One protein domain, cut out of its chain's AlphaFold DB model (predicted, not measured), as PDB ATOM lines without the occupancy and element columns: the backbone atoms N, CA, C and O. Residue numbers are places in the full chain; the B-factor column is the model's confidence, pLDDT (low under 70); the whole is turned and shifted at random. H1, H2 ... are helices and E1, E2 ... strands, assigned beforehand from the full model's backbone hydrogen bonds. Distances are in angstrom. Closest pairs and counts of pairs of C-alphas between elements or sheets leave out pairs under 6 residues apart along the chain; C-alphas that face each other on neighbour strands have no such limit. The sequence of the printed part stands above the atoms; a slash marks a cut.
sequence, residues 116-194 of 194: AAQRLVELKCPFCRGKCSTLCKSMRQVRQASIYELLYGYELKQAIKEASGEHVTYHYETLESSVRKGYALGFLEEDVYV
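What this domain is: This is residues 116 to 194 of the 194 residues of the protein "T2SP_E domain-containing protein" of Bacillus cereus MC67 (UniProt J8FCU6). A long hairpin of two strands, E1 and E2, makes the middle of a rod, with the loop of residues 123 to 143 at one end and H1 at the other, where E2 leads straight into it. After H1 the chain folds back, and H2 packs over one face of the hairpin, mostly on E2. The printed part has 79 residues, with two named strands and then two named helices, in the order E1, E2, H1, H2; the two strands form an antiparallel sheet. The class is mixed, helices and strands, with 37 residues, under half of those printed, in named elements. The whole is loose, with a radius of gyration of the C-alphas of 16.7 A, and the C-alphas span 55 by 18 by 16 A.

Where its parts are: E1 is residues 116 to 122, 19.4 A from first to last C-alpha, and begins at C-alpha 116 at (0.393, -14.574, 78.082). E2, the longest strand, is residues 144 to 152 and measures 25.6 A. H1, the longest helix by residues, is residues 153 to 163 and measures 15.7 A; its C-alpha 153 is at (-9.353, -18.843, 71.868). H2 is residues 175 to 184, 14.2 A long, and ends at C-alpha 184 at (-8.010, 4.820, 87.713).

How they stand to each other: E1 and E2 are a hairpin of antiparallel neighbour strands, with 161 degrees between their N-to-C directions. C-alphas 118 and 148 face each other at 4.7 A. N 121 and O 145 are within hydrogen-bond range at 2.8 A, as are N 117 and O 149 at 2.9 A. H2 and E2 have 7 pairs of C-alphas within 8 A, the closest being those of Glu 149 and Leu 175 at 5.2 A. H2 and E1 have 3 such pairs, the closest those of Arg 119 and Leu 175 at 7.5 A. E2 and H1 are near each other, with 6 pairs of C-alphas within 10 A. H1 is apart from E1 and from H2. In H1 and H2 every O i to N i+4 pair is within hydrogen-bond range.

The domain as a whole: The two C-alphas farthest apart, those of Leu 135 and Glu 166, are 55.4 A from each other. The printed part has no cut and ends at residue 194, the chain's last residue. The links from E1 to E2, 21 residues, and from H1 to H2, 11 residues, are long; the link from E2 to H1 is tight. The mean pLDDT of the printed part is 86.2, and the model's confidence is under 70 at residue 130, residues 137 to 142 and residues 191 to 194.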
ATOM      1  N   ALA A 116       0.533 -15.375  76.877       97.31
ATOM      2  CA  ALA A 116       0.393 -14.574  78.082       97.31
ATOM      3  C   ALA A 116       1.539 -13.562  78.136       97.31
ATOM      4  O   ALA A 116       2.678 -13.939  78.409       97.31
ATOM      5  N   ALA A 117       1.241 -12.288  77.892       97.12
ATOM      6  CA  ALA A 117       2.191 -11.216  78.149       97.12
ATOM      7  C   ALA A 117       2.066 -10.778  79.612       97.12
ATOM      8  O   ALA A 117       0.965 -10.615  80.138       97.12
ATOM      9  N   GLN A 118       3.199 -10.631  80.293       95.31
ATOM     10  CA  GLN A 118       3.253 -10.319  81.719       95.31
ATOM     11  C   GLN A 118       4.074  -9.053  81.936       95.31
ATOM     12  O   GLN A 118       5.158  -8.905  81.377       95.31
ATOM     13  N   ARG A 119       3.615  -8.187  82.842       93.81
ATOM     14  CA  ARG A 119       4.417  -7.078  83.366       93.81
ATOM     15  C   ARG A 119       4.356  -7.058  84.890       93.81
ATOM     16  O   ARG A 119       3.312  -7.337  85.478       93.81
ATOM     17  N   LEU A 120       5.481  -6.755  85.530       92.62
ATOM     18  CA  LEU A 120       5.538  -6.502  86.968       92.62
ATOM     19  C   LEU A 120       5.376  -5.005  87.208       92.62
ATOM     20  O   LEU A 120       6.096  -4.205  86.618       92.62
ATOM     21  N   VAL A 121       4.430  -4.641  88.064       90.88
ATOM     22  CA  VAL A 121       4.117  -3.253  88.402       90.88
ATOM     23  C   VAL A 121       4.269  -3.024  89.897       90.88
ATOM     24  O   VAL A 121       3.927  -3.881  90.716       90.88
ATOM     25  N   GLU A 122       4.773  -1.853  90.261       87.69
ATOM     26  CA  GLU A 122       4.762  -1.376  91.636       87.69
ATOM     27  C   GLU A 122       3.407  -0.737  91.973       87.69
ATOM     28  O   GLU A 122       2.972   0.242  91.370       87.69
ATOM     29  N   LEU A 123       2.745  -1.310  92.969       86.06
ATOM     30  CA  LEU A 123       1.502  -0.862  93.559       86.06
ATOM     31  C   LEU A 123       1.745   0.246  94.579       86.06
ATOM     32  O   LEU A 123       2.532   0.112  95.523       86.06
ATOM     33  N   LYS A 124       0.939   1.297  94.471       82.69
ATOM     34  CA  LYS A 124       0.810   2.346  95.476       82.69
ATOM     35  C   LYS A 124      -0.418   2.110  96.338       82.69
ATOM     36  O   LYS A 124      -1.384   1.448  95.960       82.69
ATOM     37  N   CYS A 125      -0.367   2.649  97.552       82.56
ATOM     38  CA  CYS A 125      -1.553   2.707  98.390       82.56
ATOM     39  C   CYS A 125      -2.556   3.678  97.748       82.56
ATOM     40  O   CYS A 125      -2.210   4.856  97.619       82.56
ATOM     41  N   PRO A 126      -3.785   3.243  97.425       81.62
ATOM     42  CA  PRO A 126      -4.775   4.109  96.785       81.62
ATOM     43  C   PRO A 126      -5.237   5.249  97.703       81.62
ATOM     44  O   PRO A 126      -5.629   6.312  97.231       81.62
ATOM     45  N   PHE A 127      -5.121   5.072  99.023       82.44
ATOM     46  CA  PHE A 127      -5.498   6.084 100.013       82.44
ATOM     47  C   PHE A 127      -4.397   7.117 100.263       82.44
ATOM     48  O   PHE A 127      -4.683   8.289 100.482       82.44
ATOM     49  N   CYS A 128      -3.130   6.692 100.238       78.25
ATOM     50  CA  CYS A 128      -1.990   7.556 100.564       78.25
ATOM     51  C   CYS A 128      -1.222   8.046  99.330       78.25
ATOM     52  O   CYS A 128      -0.274   8.812  99.487       78.25
ATOM     53  N   ARG A 129      -1.577   7.570  98.125       70.88
ATOM     54  CA  ARG A 129      -0.946   7.916  96.836       70.88
ATOM     55  C   ARG A 129       0.586   7.899  96.900       70.88
ATOM     56  O   ARG A 129       1.260   8.859  96.549       70.88
ATOM     57  N   GLY A 130       1.138   6.824  97.463       65.94
ATOM     58  CA  GLY A 130       2.588   6.632  97.607       65.94
ATOM     59  C   GLY A 130       3.242   7.282  98.835       65.94
ATOM     60  O   GLY A 130       4.354   6.899  99.182       65.94
ATOM     61  N   LYS A 131       2.557   8.173  99.565       74.75
ATOM     62  CA  LYS A 131       3.072   8.828 100.786       74.75
ATOM     63  C   LYS A 131       2.622   8.111 102.064       74.75
ATOM     64  O   LYS A 131       2.029   8.709 102.959       74.75
ATOM     65  N   CYS A 132       2.834   6.799 102.141       73.44
ATOM     66  CA  CYS A 132       2.459   6.032 103.332       73.44
ATOM     67  C   CYS A 132       3.351   6.401 104.529       73.44
ATOM     68  O   CYS A 132       4.564   6.221 104.462       73.44
ATOM     69  N   SER A 133       2.750   6.836 105.640       77.69
ATOM     70  CA  SER A 133       3.431   6.866 106.942       77.69
ATOM     71  C   SER A 133       3.543   5.452 107.519       77.69
ATOM     72  O   SER A 133       2.772   4.573 107.131       77.69
ATOM     73  N   THR A 134       4.440   5.237 108.488       73.81
ATOM     74  CA  THR A 134       4.610   3.965 109.230       73.81
ATOM     75  C   THR A 134       3.330   3.456 109.904       73.81
ATOM     76  O   THR A 134       3.236   2.279 110.227       73.81
ATOM     77  N   LEU A 135       2.325   4.321 110.068       73.94
ATOM     78  CA  LEU A 135       1.025   4.015 110.672       73.94
ATOM     79  C   LEU A 135      -0.056   3.628 109.646       73.94
ATOM     80  O   LEU A 135      -1.193   3.339 110.023       73.94
ATOM     81  N   CYS A 136       0.255   3.649 108.349       75.12
ATOM     82  CA  CYS A 136      -0.706   3.307 107.309       75.12
ATOM     83  C   CYS A 136      -1.110   1.828 107.416       75.12
ATOM     84  O   CYS A 136      -0.330   0.936 107.100       75.12
ATOM     85  N   LYS A 137      -2.364   1.551 107.799       68.38
ATOM     86  CA  LYS A 137      -2.908   0.177 107.866       68.38
ATOM     87  C   LYS A 137      -2.981  -0.510 106.498       68.38
ATOM     88  O   LYS A 137      -2.995  -1.731 106.421       68.38
ATOM     89  N   SER A 138      -3.016   0.275 105.421       66.62
ATOM     90  CA  SER A 138      -2.945  -0.199 104.034       66.62
ATOM     91  C   SER A 138      -1.504  -0.322 103.520       66.62
ATOM     92  O   SER A 138      -1.305  -0.567 102.328       66.62
ATOM     93  N   MET A 139      -0.495  -0.141 104.383       63.78
ATOM     94  CA  MET A 139       0.904  -0.369 104.043       63.78
ATOM     95  C   MET A 139       1.102  -1.843 103.689       63.78
ATOM     96  O   MET A 139       1.127  -2.713 104.555       63.78
ATOM     97  N   ARG A 140       1.251  -2.127 102.395       63.06
ATOM     98  CA  ARG A 140       1.636  -3.458 101.930       63.06
ATOM     99  C   ARG A 140       3.149  -3.616 102.087       63.06
ATOM    100  O   ARG A 140       3.900  -2.761 101.619       63.06
ATOM    101  N   GLN A 141       3.577  -4.706 102.730       63.53
ATOM    102  CA  GLN A 141       4.991  -5.109 102.776       63.53
ATOM    103  C   GLN A 141       5.507  -5.491 101.380       63.53
ATOM    104  O   GLN A 141       6.644  -5.182 101.043       63.53
ATOM    105  N   VAL A 142       4.654  -6.099 100.546       65.31
ATOM    106  CA  VAL A 142       4.947  -6.405  99.138       65.31
ATOM    107  C   VAL A 142       4.213  -5.411  98.247       65.31
ATOM    108  O   VAL A 142       2.982  -5.342  98.263       65.31
ATOM    109  N   ARG A 143       4.974  -4.631  97.479       78.44
ATOM    110  CA  ARG A 143       4.437  -3.616  96.564       78.44
ATOM    111  C   ARG A 143       4.427  -4.055  95.111       78.44
ATOM    112  O   ARG A 143       3.909  -3.321  94.298       78.44
ATOM    113  N   GLN A 144       4.950  -5.219  94.755       86.69
ATOM    114  CA  GLN A 144       4.941  -5.667  93.364       86.69
ATOM    115  C   GLN A 144       3.737  -6.565  93.084       86.69
ATOM    116  O   GLN A 144       3.402  -7.436  93.887       86.69
ATOM    117  N   ALA A 145       3.095  -6.352  91.941       88.56
ATOM    118  CA  ALA A 145       2.062  -7.227  91.407       88.56
ATOM    119  C   ALA A 145       2.336  -7.539  89.940       88.56
ATOM    120  O   ALA A 145       2.928  -6.736  89.223       88.56
ATOM    121  N   SER A 146       1.880  -8.704  89.496       91.81
ATOM    122  CA  SER A 146       1.904  -9.074  88.086       91.81
ATOM    123  C   SER A 146       0.578  -8.698  87.440       91.81
ATOM    124  O   SER A 146      -0.481  -9.090  87.931       91.81
ATOM    125  N   ILE A 147       0.644  -7.975  86.331       94.06
ATOM    126  CA  ILE A 147      -0.472  -7.815  85.400       94.06
ATOM    127  C   ILE A 147      -0.246  -8.721  84.194       94.06
ATOM    128  O   ILE A 147       0.898  -8.998  83.818       94.06
ATOM    129  N   TYR A 148      -1.346  -9.188  83.618       95.25
ATOM    130  CA  TYR A 148      -1.342 -10.158  82.536       95.25
ATOM    131  C   TYR A 148      -2.261  -9.701  81.415       95.25
ATOM    132  O   TYR A 148      -3.388  -9.283  81.665       95.25
ATOM    133  N   GLU A 149      -1.781  -9.851  80.193       96.44
ATOM    134  CA  GLU A 149      -2.562  -9.820  78.966       96.44
ATOM    135  C   GLU A 149      -2.631 -11.249  78.440       96.44
ATOM    136  O   GLU A 149      -1.599 -11.879  78.197       96.44
ATOM    137  N   LEU A 150      -3.846 -11.779  78.319       97.25
ATOM    138  CA  LEU A 150      -4.089 -13.158  77.913       97.25
ATOM    139  C   LEU A 150      -4.751 -13.165  76.540       97.25
ATOM    140  O   LEU A 150      -5.866 -12.672  76.383       97.25
ATOM    141  N   LEU A 151      -4.075 -13.763  75.565       97.88
ATOM    142  CA  LEU A 151      -4.552 -13.908  74.198       97.88
ATOM    143  C   LEU A 151      -4.700 -15.395  73.876       97.88
ATOM    144  O   LEU A 151      -3.714 -16.120  73.768       97.88
ATOM    145  N   TYR A 152      -5.935 -15.873  73.756       97.94
ATOM    146  CA  TYR A 152      -6.259 -17.280  73.506       97.94
ATOM    147  C   TYR A 152      -7.598 -17.390  72.769       97.94
ATOM    148  O   TYR A 152      -8.265 -16.386  72.532       97.94
ATOM    149  N   GLY A 153      -8.000 -18.600  72.376       97.00
ATOM    150  CA  GLY A 153      -9.353 -18.843  71.868       97.00
ATOM    151  C   GLY A 153      -9.686 -18.092  70.572       97.00
ATOM    152  O   GLY A 153      -8.987 -18.231  69.568       97.00
ATOM    153  N   TYR A 154     -10.806 -17.363  70.562       97.00
ATOM    154  CA  TYR A 154     -11.282 -16.649  69.373       97.00
ATOM    155  C   TYR A 154     -10.400 -15.438  69.056       97.00
ATOM    156  O   TYR A 154     -10.031 -15.226  67.903       97.00
ATOM    157  N   GLU A 155     -10.015 -14.691  70.083       97.69
ATOM    158  CA  GLU A 155      -9.213 -13.475  70.013       97.69
ATOM    159  C   GLU A 155      -7.829 -13.777  69.441       97.69
ATOM    160  O   GLU A 155      -7.362 -13.065  68.556       97.69
ATOM    161  N   LEU A 156      -7.214 -14.895  69.849       97.94
ATOM    162  CA  LEU A 156      -5.957 -15.365  69.263       97.94
ATOM    163  C   LEU A 156      -6.085 -15.631  67.758       97.94
ATOM    164  O   LEU A 156      -5.229 -15.213  66.983       97.94
ATOM    165  N   LYS A 157      -7.169 -16.281  67.319       96.81
ATOM    166  CA  LYS A 157      -7.400 -16.537  65.886       96.81
ATOM    167  C   LYS A 157      -7.540 -15.239  65.094       96.81
ATOM    168  O   LYS A 157      -7.055 -15.166  63.970       96.81
ATOM    169  N   GLN A 158      -8.196 -14.225  65.661       97.69
ATOM    170  CA  GLN A 158      -8.277 -12.911  65.024       97.69
ATOM    171  C   GLN A 158      -6.913 -12.215  65.010       97.69
ATOM    172  O   GLN A 158      -6.524 -11.676  63.980       97.69
ATOM    173  N   ALA A 159      -6.139 -12.301  66.091       97.38
ATOM    174  CA  ALA A 159      -4.797 -11.731  66.146       97.38
ATOM    175  C   ALA A 159      -3.844 -12.335  65.107       97.38
ATOM    176  O   ALA A 159      -3.067 -11.607  64.494       97.38
ATOM    177  N   ILE A 160      -3.933 -13.641  64.841       97.31
ATOM    178  CA  ILE A 160      -3.127 -14.290  63.796       97.31
ATOM    179  C   ILE A 160      -3.527 -13.801  62.389       97.31
ATOM    180  O   ILE A 160      -2.663 -13.574  61.536       97.31
ATOM    181  N   LYS A 161      -4.826 -13.581  62.146       96.31
ATOM    182  CA  LYS A 161      -5.323 -12.973  60.898       96.31
ATOM    183  C   LYS A 161      -4.828 -11.540  60.725       96.31
ATOM    184  O   LYS A 161      -4.309 -11.201  59.665       96.31
ATOM    185  N   GLU A 162      -4.938 -10.731  61.777       96.06
ATOM    186  CA  GLU A 162      -4.449  -9.348  61.812       96.06
ATOM    187  C   GLU A 162      -2.948  -9.279  61.512       96.06
ATOM    188  O   GLU A 162      -2.528  -8.514  60.648       96.06
ATOM    189  N   ALA A 163      -2.146 -10.136  62.153       94.12
ATOM    190  CA  ALA A 163      -0.703 -10.233  61.922       94.12
ATOM    191  C   ALA A 163      -0.347 -10.599  60.469       94.12
ATOM    192  O   ALA A 163       0.742 -10.292  59.994       94.12
ATOM    193  N   SER A 164      -1.281 -11.216  59.742       91.38
ATOM    194  CA  SER A 164      -1.140 -11.565  58.324       91.38
ATOM    195  C   SER A 164      -1.631 -10.467  57.369       91.38
ATOM    196  O   SER A 164      -1.690 -10.696  56.162       91.38
ATOM    197  N   GLY A 165      -2.005  -9.293  57.887       92.75
ATOM    198  CA  GLY A 165      -2.486  -8.151  57.108       92.75
ATOM    199  C   GLY A 165      -3.993  -8.144  56.836       92.75
ATOM    200  O   GLY A 165      -4.464  -7.309  56.065       92.75
ATOM    201  N   GLU A 166      -4.771  -9.047  57.442       95.19
ATOM    202  CA  GLU A 166      -6.232  -9.008  57.321       95.19
ATOM    203  C   GLU A 166      -6.836  -7.926  58.223       95.19
ATOM    204  O   GLU A 166      -6.476  -7.778  59.392       95.19
ATOM    205  N   HIS A 167      -7.833  -7.207  57.708       94.06
ATOM    206  CA  HIS A 167      -8.625  -6.287  58.518       94.06
ATOM    207  C   HIS A 167      -9.657  -7.060  59.337       94.06
ATOM    208  O   HIS A 167     -10.670  -7.526  58.815       94.06
ATOM    209  N   VAL A 168      -9.406  -7.169  60.637       95.88
ATOM    210  CA  VAL A 168     -10.305  -7.801  61.605       95.88
ATOM    211  C   VAL A 168     -10.589  -6.851  62.761       95.88
ATOM    212  O   VAL A 168      -9.809  -5.952  63.064       95.88
ATOM    213  N   THR A 169     -11.723  -7.044  63.426       92.88
ATOM    214  CA  THR A 169     -12.094  -6.270  64.613       92.88
ATOM    215  C   THR A 169     -12.464  -7.231  65.721       92.88
ATOM    216  O   THR A 169     -13.337  -8.081  65.558       92.88
ATOM    217  N   TYR A 170     -11.773  -7.107  66.844       95.12
ATOM    218  CA  TYR A 170     -11.975  -7.916  68.033       95.12
ATOM    219  C   TYR A 170     -11.469  -7.135  69.244       95.12
ATOM    220  O   TYR A 170     -10.757  -6.139  69.107       95.12
ATOM    221  N   HIS A 171     -11.865  -7.570  70.433       93.94
ATOM    222  CA  HIS A 171     -11.509  -6.910  71.676       93.94
ATOM    223  C   HIS A 171     -11.027  -7.943  72.685       93.94
ATOM    224  O   HIS A 171     -11.612  -9.017  72.798       93.94
ATOM    225  N   TYR A 172      -9.968  -7.604  73.407       95.25
ATOM    226  CA  TYR A 172      -9.453  -8.377  74.525       95.25
ATOM    227  C   TYR A 172      -8.731  -7.430  75.489       95.25
ATOM    228  O   TYR A 172      -8.359  -6.313  75.118       95.25
ATOM    229  N   GLU A 173      -8.567  -7.860  76.737       94.88
ATOM    230  CA  GLU A 173      -7.904  -7.062  77.769       94.88
ATOM    231  C   GLU A 173      -6.390  -7.028  77.532       94.88
ATOM    232  O   GLU A 173      -5.713  -8.053  77.633       94.88
ATOM    233  N   THR A 174      -5.862  -5.838  77.242       95.44
ATOM    234  CA  THR A 174      -4.427  -5.604  77.029       95.44
ATOM    235  C   THR A 174      -3.706  -5.231  78.323       95.44
ATOM    236  O   THR A 174      -4.325  -4.847  79.329       95.44
ATOM    237  N   LEU A 175      -2.369  -5.275  78.299       94.06
ATOM    238  CA  LEU A 175      -1.551  -4.742  79.391       94.06
ATOM    239  C   LEU A 175      -1.874  -3.264  79.642       94.06
ATOM    240  O   LEU A 175      -2.033  -2.862  80.793       94.06
ATOM    241  N   GLU A 176      -2.036  -2.473  78.582       92.00
ATOM    242  CA  GLU A 176      -2.379  -1.049  78.670       92.00
ATOM    243  C   GLU A 176      -3.745  -0.821  79.339       92.00
ATOM    244  O   GLU A 176      -3.856   0.016  80.237       92.00
ATOM    245  N   SER A 177      -4.773  -1.600  78.974       92.50
ATOM    246  CA  SER A 177      -6.091  -1.560  79.631       92.50
ATOM    247  C   SER A 177      -5.968  -1.849  81.130       92.50
ATOM    248  O   SER A 177      -6.478  -1.103  81.975       92.50
ATOM    249  N   SER A 178      -5.199  -2.886  81.481       92.88
ATOM    250  CA  SER A 178      -4.951  -3.279  82.870       92.88
ATOM    251  C   SER A 178      -4.209  -2.197  83.664       92.88
ATOM    252  O   SER A 178      -4.568  -1.919  84.812       92.88
ATOM    253  N   VAL A 179      -3.213  -1.546  83.055       92.06
ATOM    254  CA  VAL A 179      -2.487  -0.413  83.651       92.06
ATOM    255  C   VAL A 179      -3.427   0.769  83.873       92.06
ATOM    256  O   VAL A 179      -3.498   1.286  84.988       92.06
ATOM    257  N   ARG A 180      -4.201   1.169  82.859       92.19
ATOM    258  CA  ARG A 180      -5.165   2.278  82.966       92.19
ATOM    259  C   ARG A 180      -6.194   2.029  84.060       92.19
ATOM    260  O   ARG A 180      -6.482   2.924  84.852       92.19
ATOM    261  N   LYS A 181      -6.700   0.799  84.164       91.75
ATOM    262  CA  LYS A 181      -7.590   0.384  85.252       91.75
ATOM    263  C   LYS A 181      -6.901   0.493  86.613       91.75
ATOM    264  O   LYS A 181      -7.492   1.016  87.554       91.75
ATOM    265  N   GLY A 182      -5.655   0.033  86.727       90.56
ATOM    266  CA  GLY A 182      -4.864   0.163  87.951       90.56
ATOM    267  C   GLY A 182      -4.634   1.622  88.363       90.56
ATOM    268  O   GLY A 182      -4.754   1.942  89.547       90.56
ATOM    269  N   TYR A 183      -4.382   2.509  87.399       90.06
ATOM    270  CA  TYR A 183      -4.260   3.950  87.617       90.06
ATOM    271  C   TYR A 183      -5.582   4.576  88.076       90.06
ATOM    272  O   TYR A 183      -5.625   5.224  89.119       90.06
ATOM    273  N   ALA A 184      -6.683   4.307  87.368       90.44
ATOM    274  CA  ALA A 184      -8.010   4.820  87.713       90.44
ATOM    275  C   ALA A 184      -8.462   4.394  89.122       90.44
ATOM    276  O   ALA A 184      -9.145   5.142  89.820       90.44
ATOM    277  N   LEU A 185      -8.045   3.206  89.567       89.38
ATOM    278  CA  LEU A 185      -8.296   2.696  90.916       89.38
ATOM    279  C   LEU A 185      -7.312   3.236  91.979       89.38
ATOM    280  O   LEU A 185      -7.437   2.899  93.156       89.38
ATOM    281  N   GLY A 186      -6.332   4.059  91.591       87.38
ATOM    282  CA  GLY A 186      -5.327   4.662  92.472       87.38
ATOM    283  C   GLY A 186      -4.192   3.723  92.890       87.38
ATOM    284  O   GLY A 186      -3.413   4.060  93.782       87.38
ATOM    285  N   PHE A 187      -4.096   2.538  92.284       87.12
ATOM    286  CA  PHE A 187      -3.056   1.559  92.597       87.12
ATOM    287  C   PHE A 187      -1.769   1.770  91.802       87.12
ATOM    288  O   PHE A 187      -0.729   1.300  92.249       87.12
ATOM    289  N   LEU A 188      -1.818   2.453  90.660       88.06
ATOM    290  CA  LEU A 188      -0.658   2.736  89.809       88.06
ATOM    291  C   LEU A 188      -0.490   4.247  89.612       88.06
ATOM    292  O   LEU A 188      -1.412   5.012  89.890       88.06
ATOM    293  N   GLU A 189       0.683   4.671  89.144       81.19
ATOM    294  CA  GLU A 189       0.914   6.031  88.639       81.19
ATOM    295  C   GLU A 189       0.794   6.075  87.117       81.19
ATOM    296  O   GLU A 189       1.051   5.072  86.453       81.19
ATOM    297  N   GLU A 190       0.395   7.235  86.594       71.06
ATOM    298  CA  GLU A 190       0.105   7.457  85.170       71.06
ATOM    299  C   GLU A 190       1.349   7.255  84.288       71.06
ATOM    300  O   GLU A 190       1.266   6.628  83.237       71.06
ATOM    301  N   ASP A 191       2.520   7.681  84.771       64.56
ATOM    302  CA  ASP A 191       3.701   7.915  83.926       64.56
ATOM    303  C   ASP A 191       4.684   6.732  83.840       64.56
ATOM    304  O   ASP A 191       5.758   6.857  83.259       64.56
ATOM    305  N   VAL A 192       4.383   5.589  84.467       61.47
ATOM    306  CA  VAL A 192       5.401   4.538  84.695       61.47
ATOM    307  C   VAL A 192       5.342   3.401  83.663       61.47
ATOM    308  O   VAL A 192       6.288   2.624  83.550       61.47
ATOM    309  N   TYR A 193       4.252   3.274  82.899       62.28
ATOM    310  CA  TYR A 193       4.001   2.064  82.098       62.28
ATOM    311  C   TYR A 193       3.386   2.304  80.708       62.28
ATOM    312  O   TYR A 193       3.003   1.316  80.069       62.28
ATOM    313  N   VAL A 194       3.281   3.566  80.273       49.66
ATOM    314  CA  VAL A 194       2.850   3.977  78.922       49.66
ATOM    315  C   VAL A 194       4.066   4.140  78.022       49.66
ATOM    316  O   VAL A 194       5.037   4.781  78.479       49.66
TER     317      VAL A 194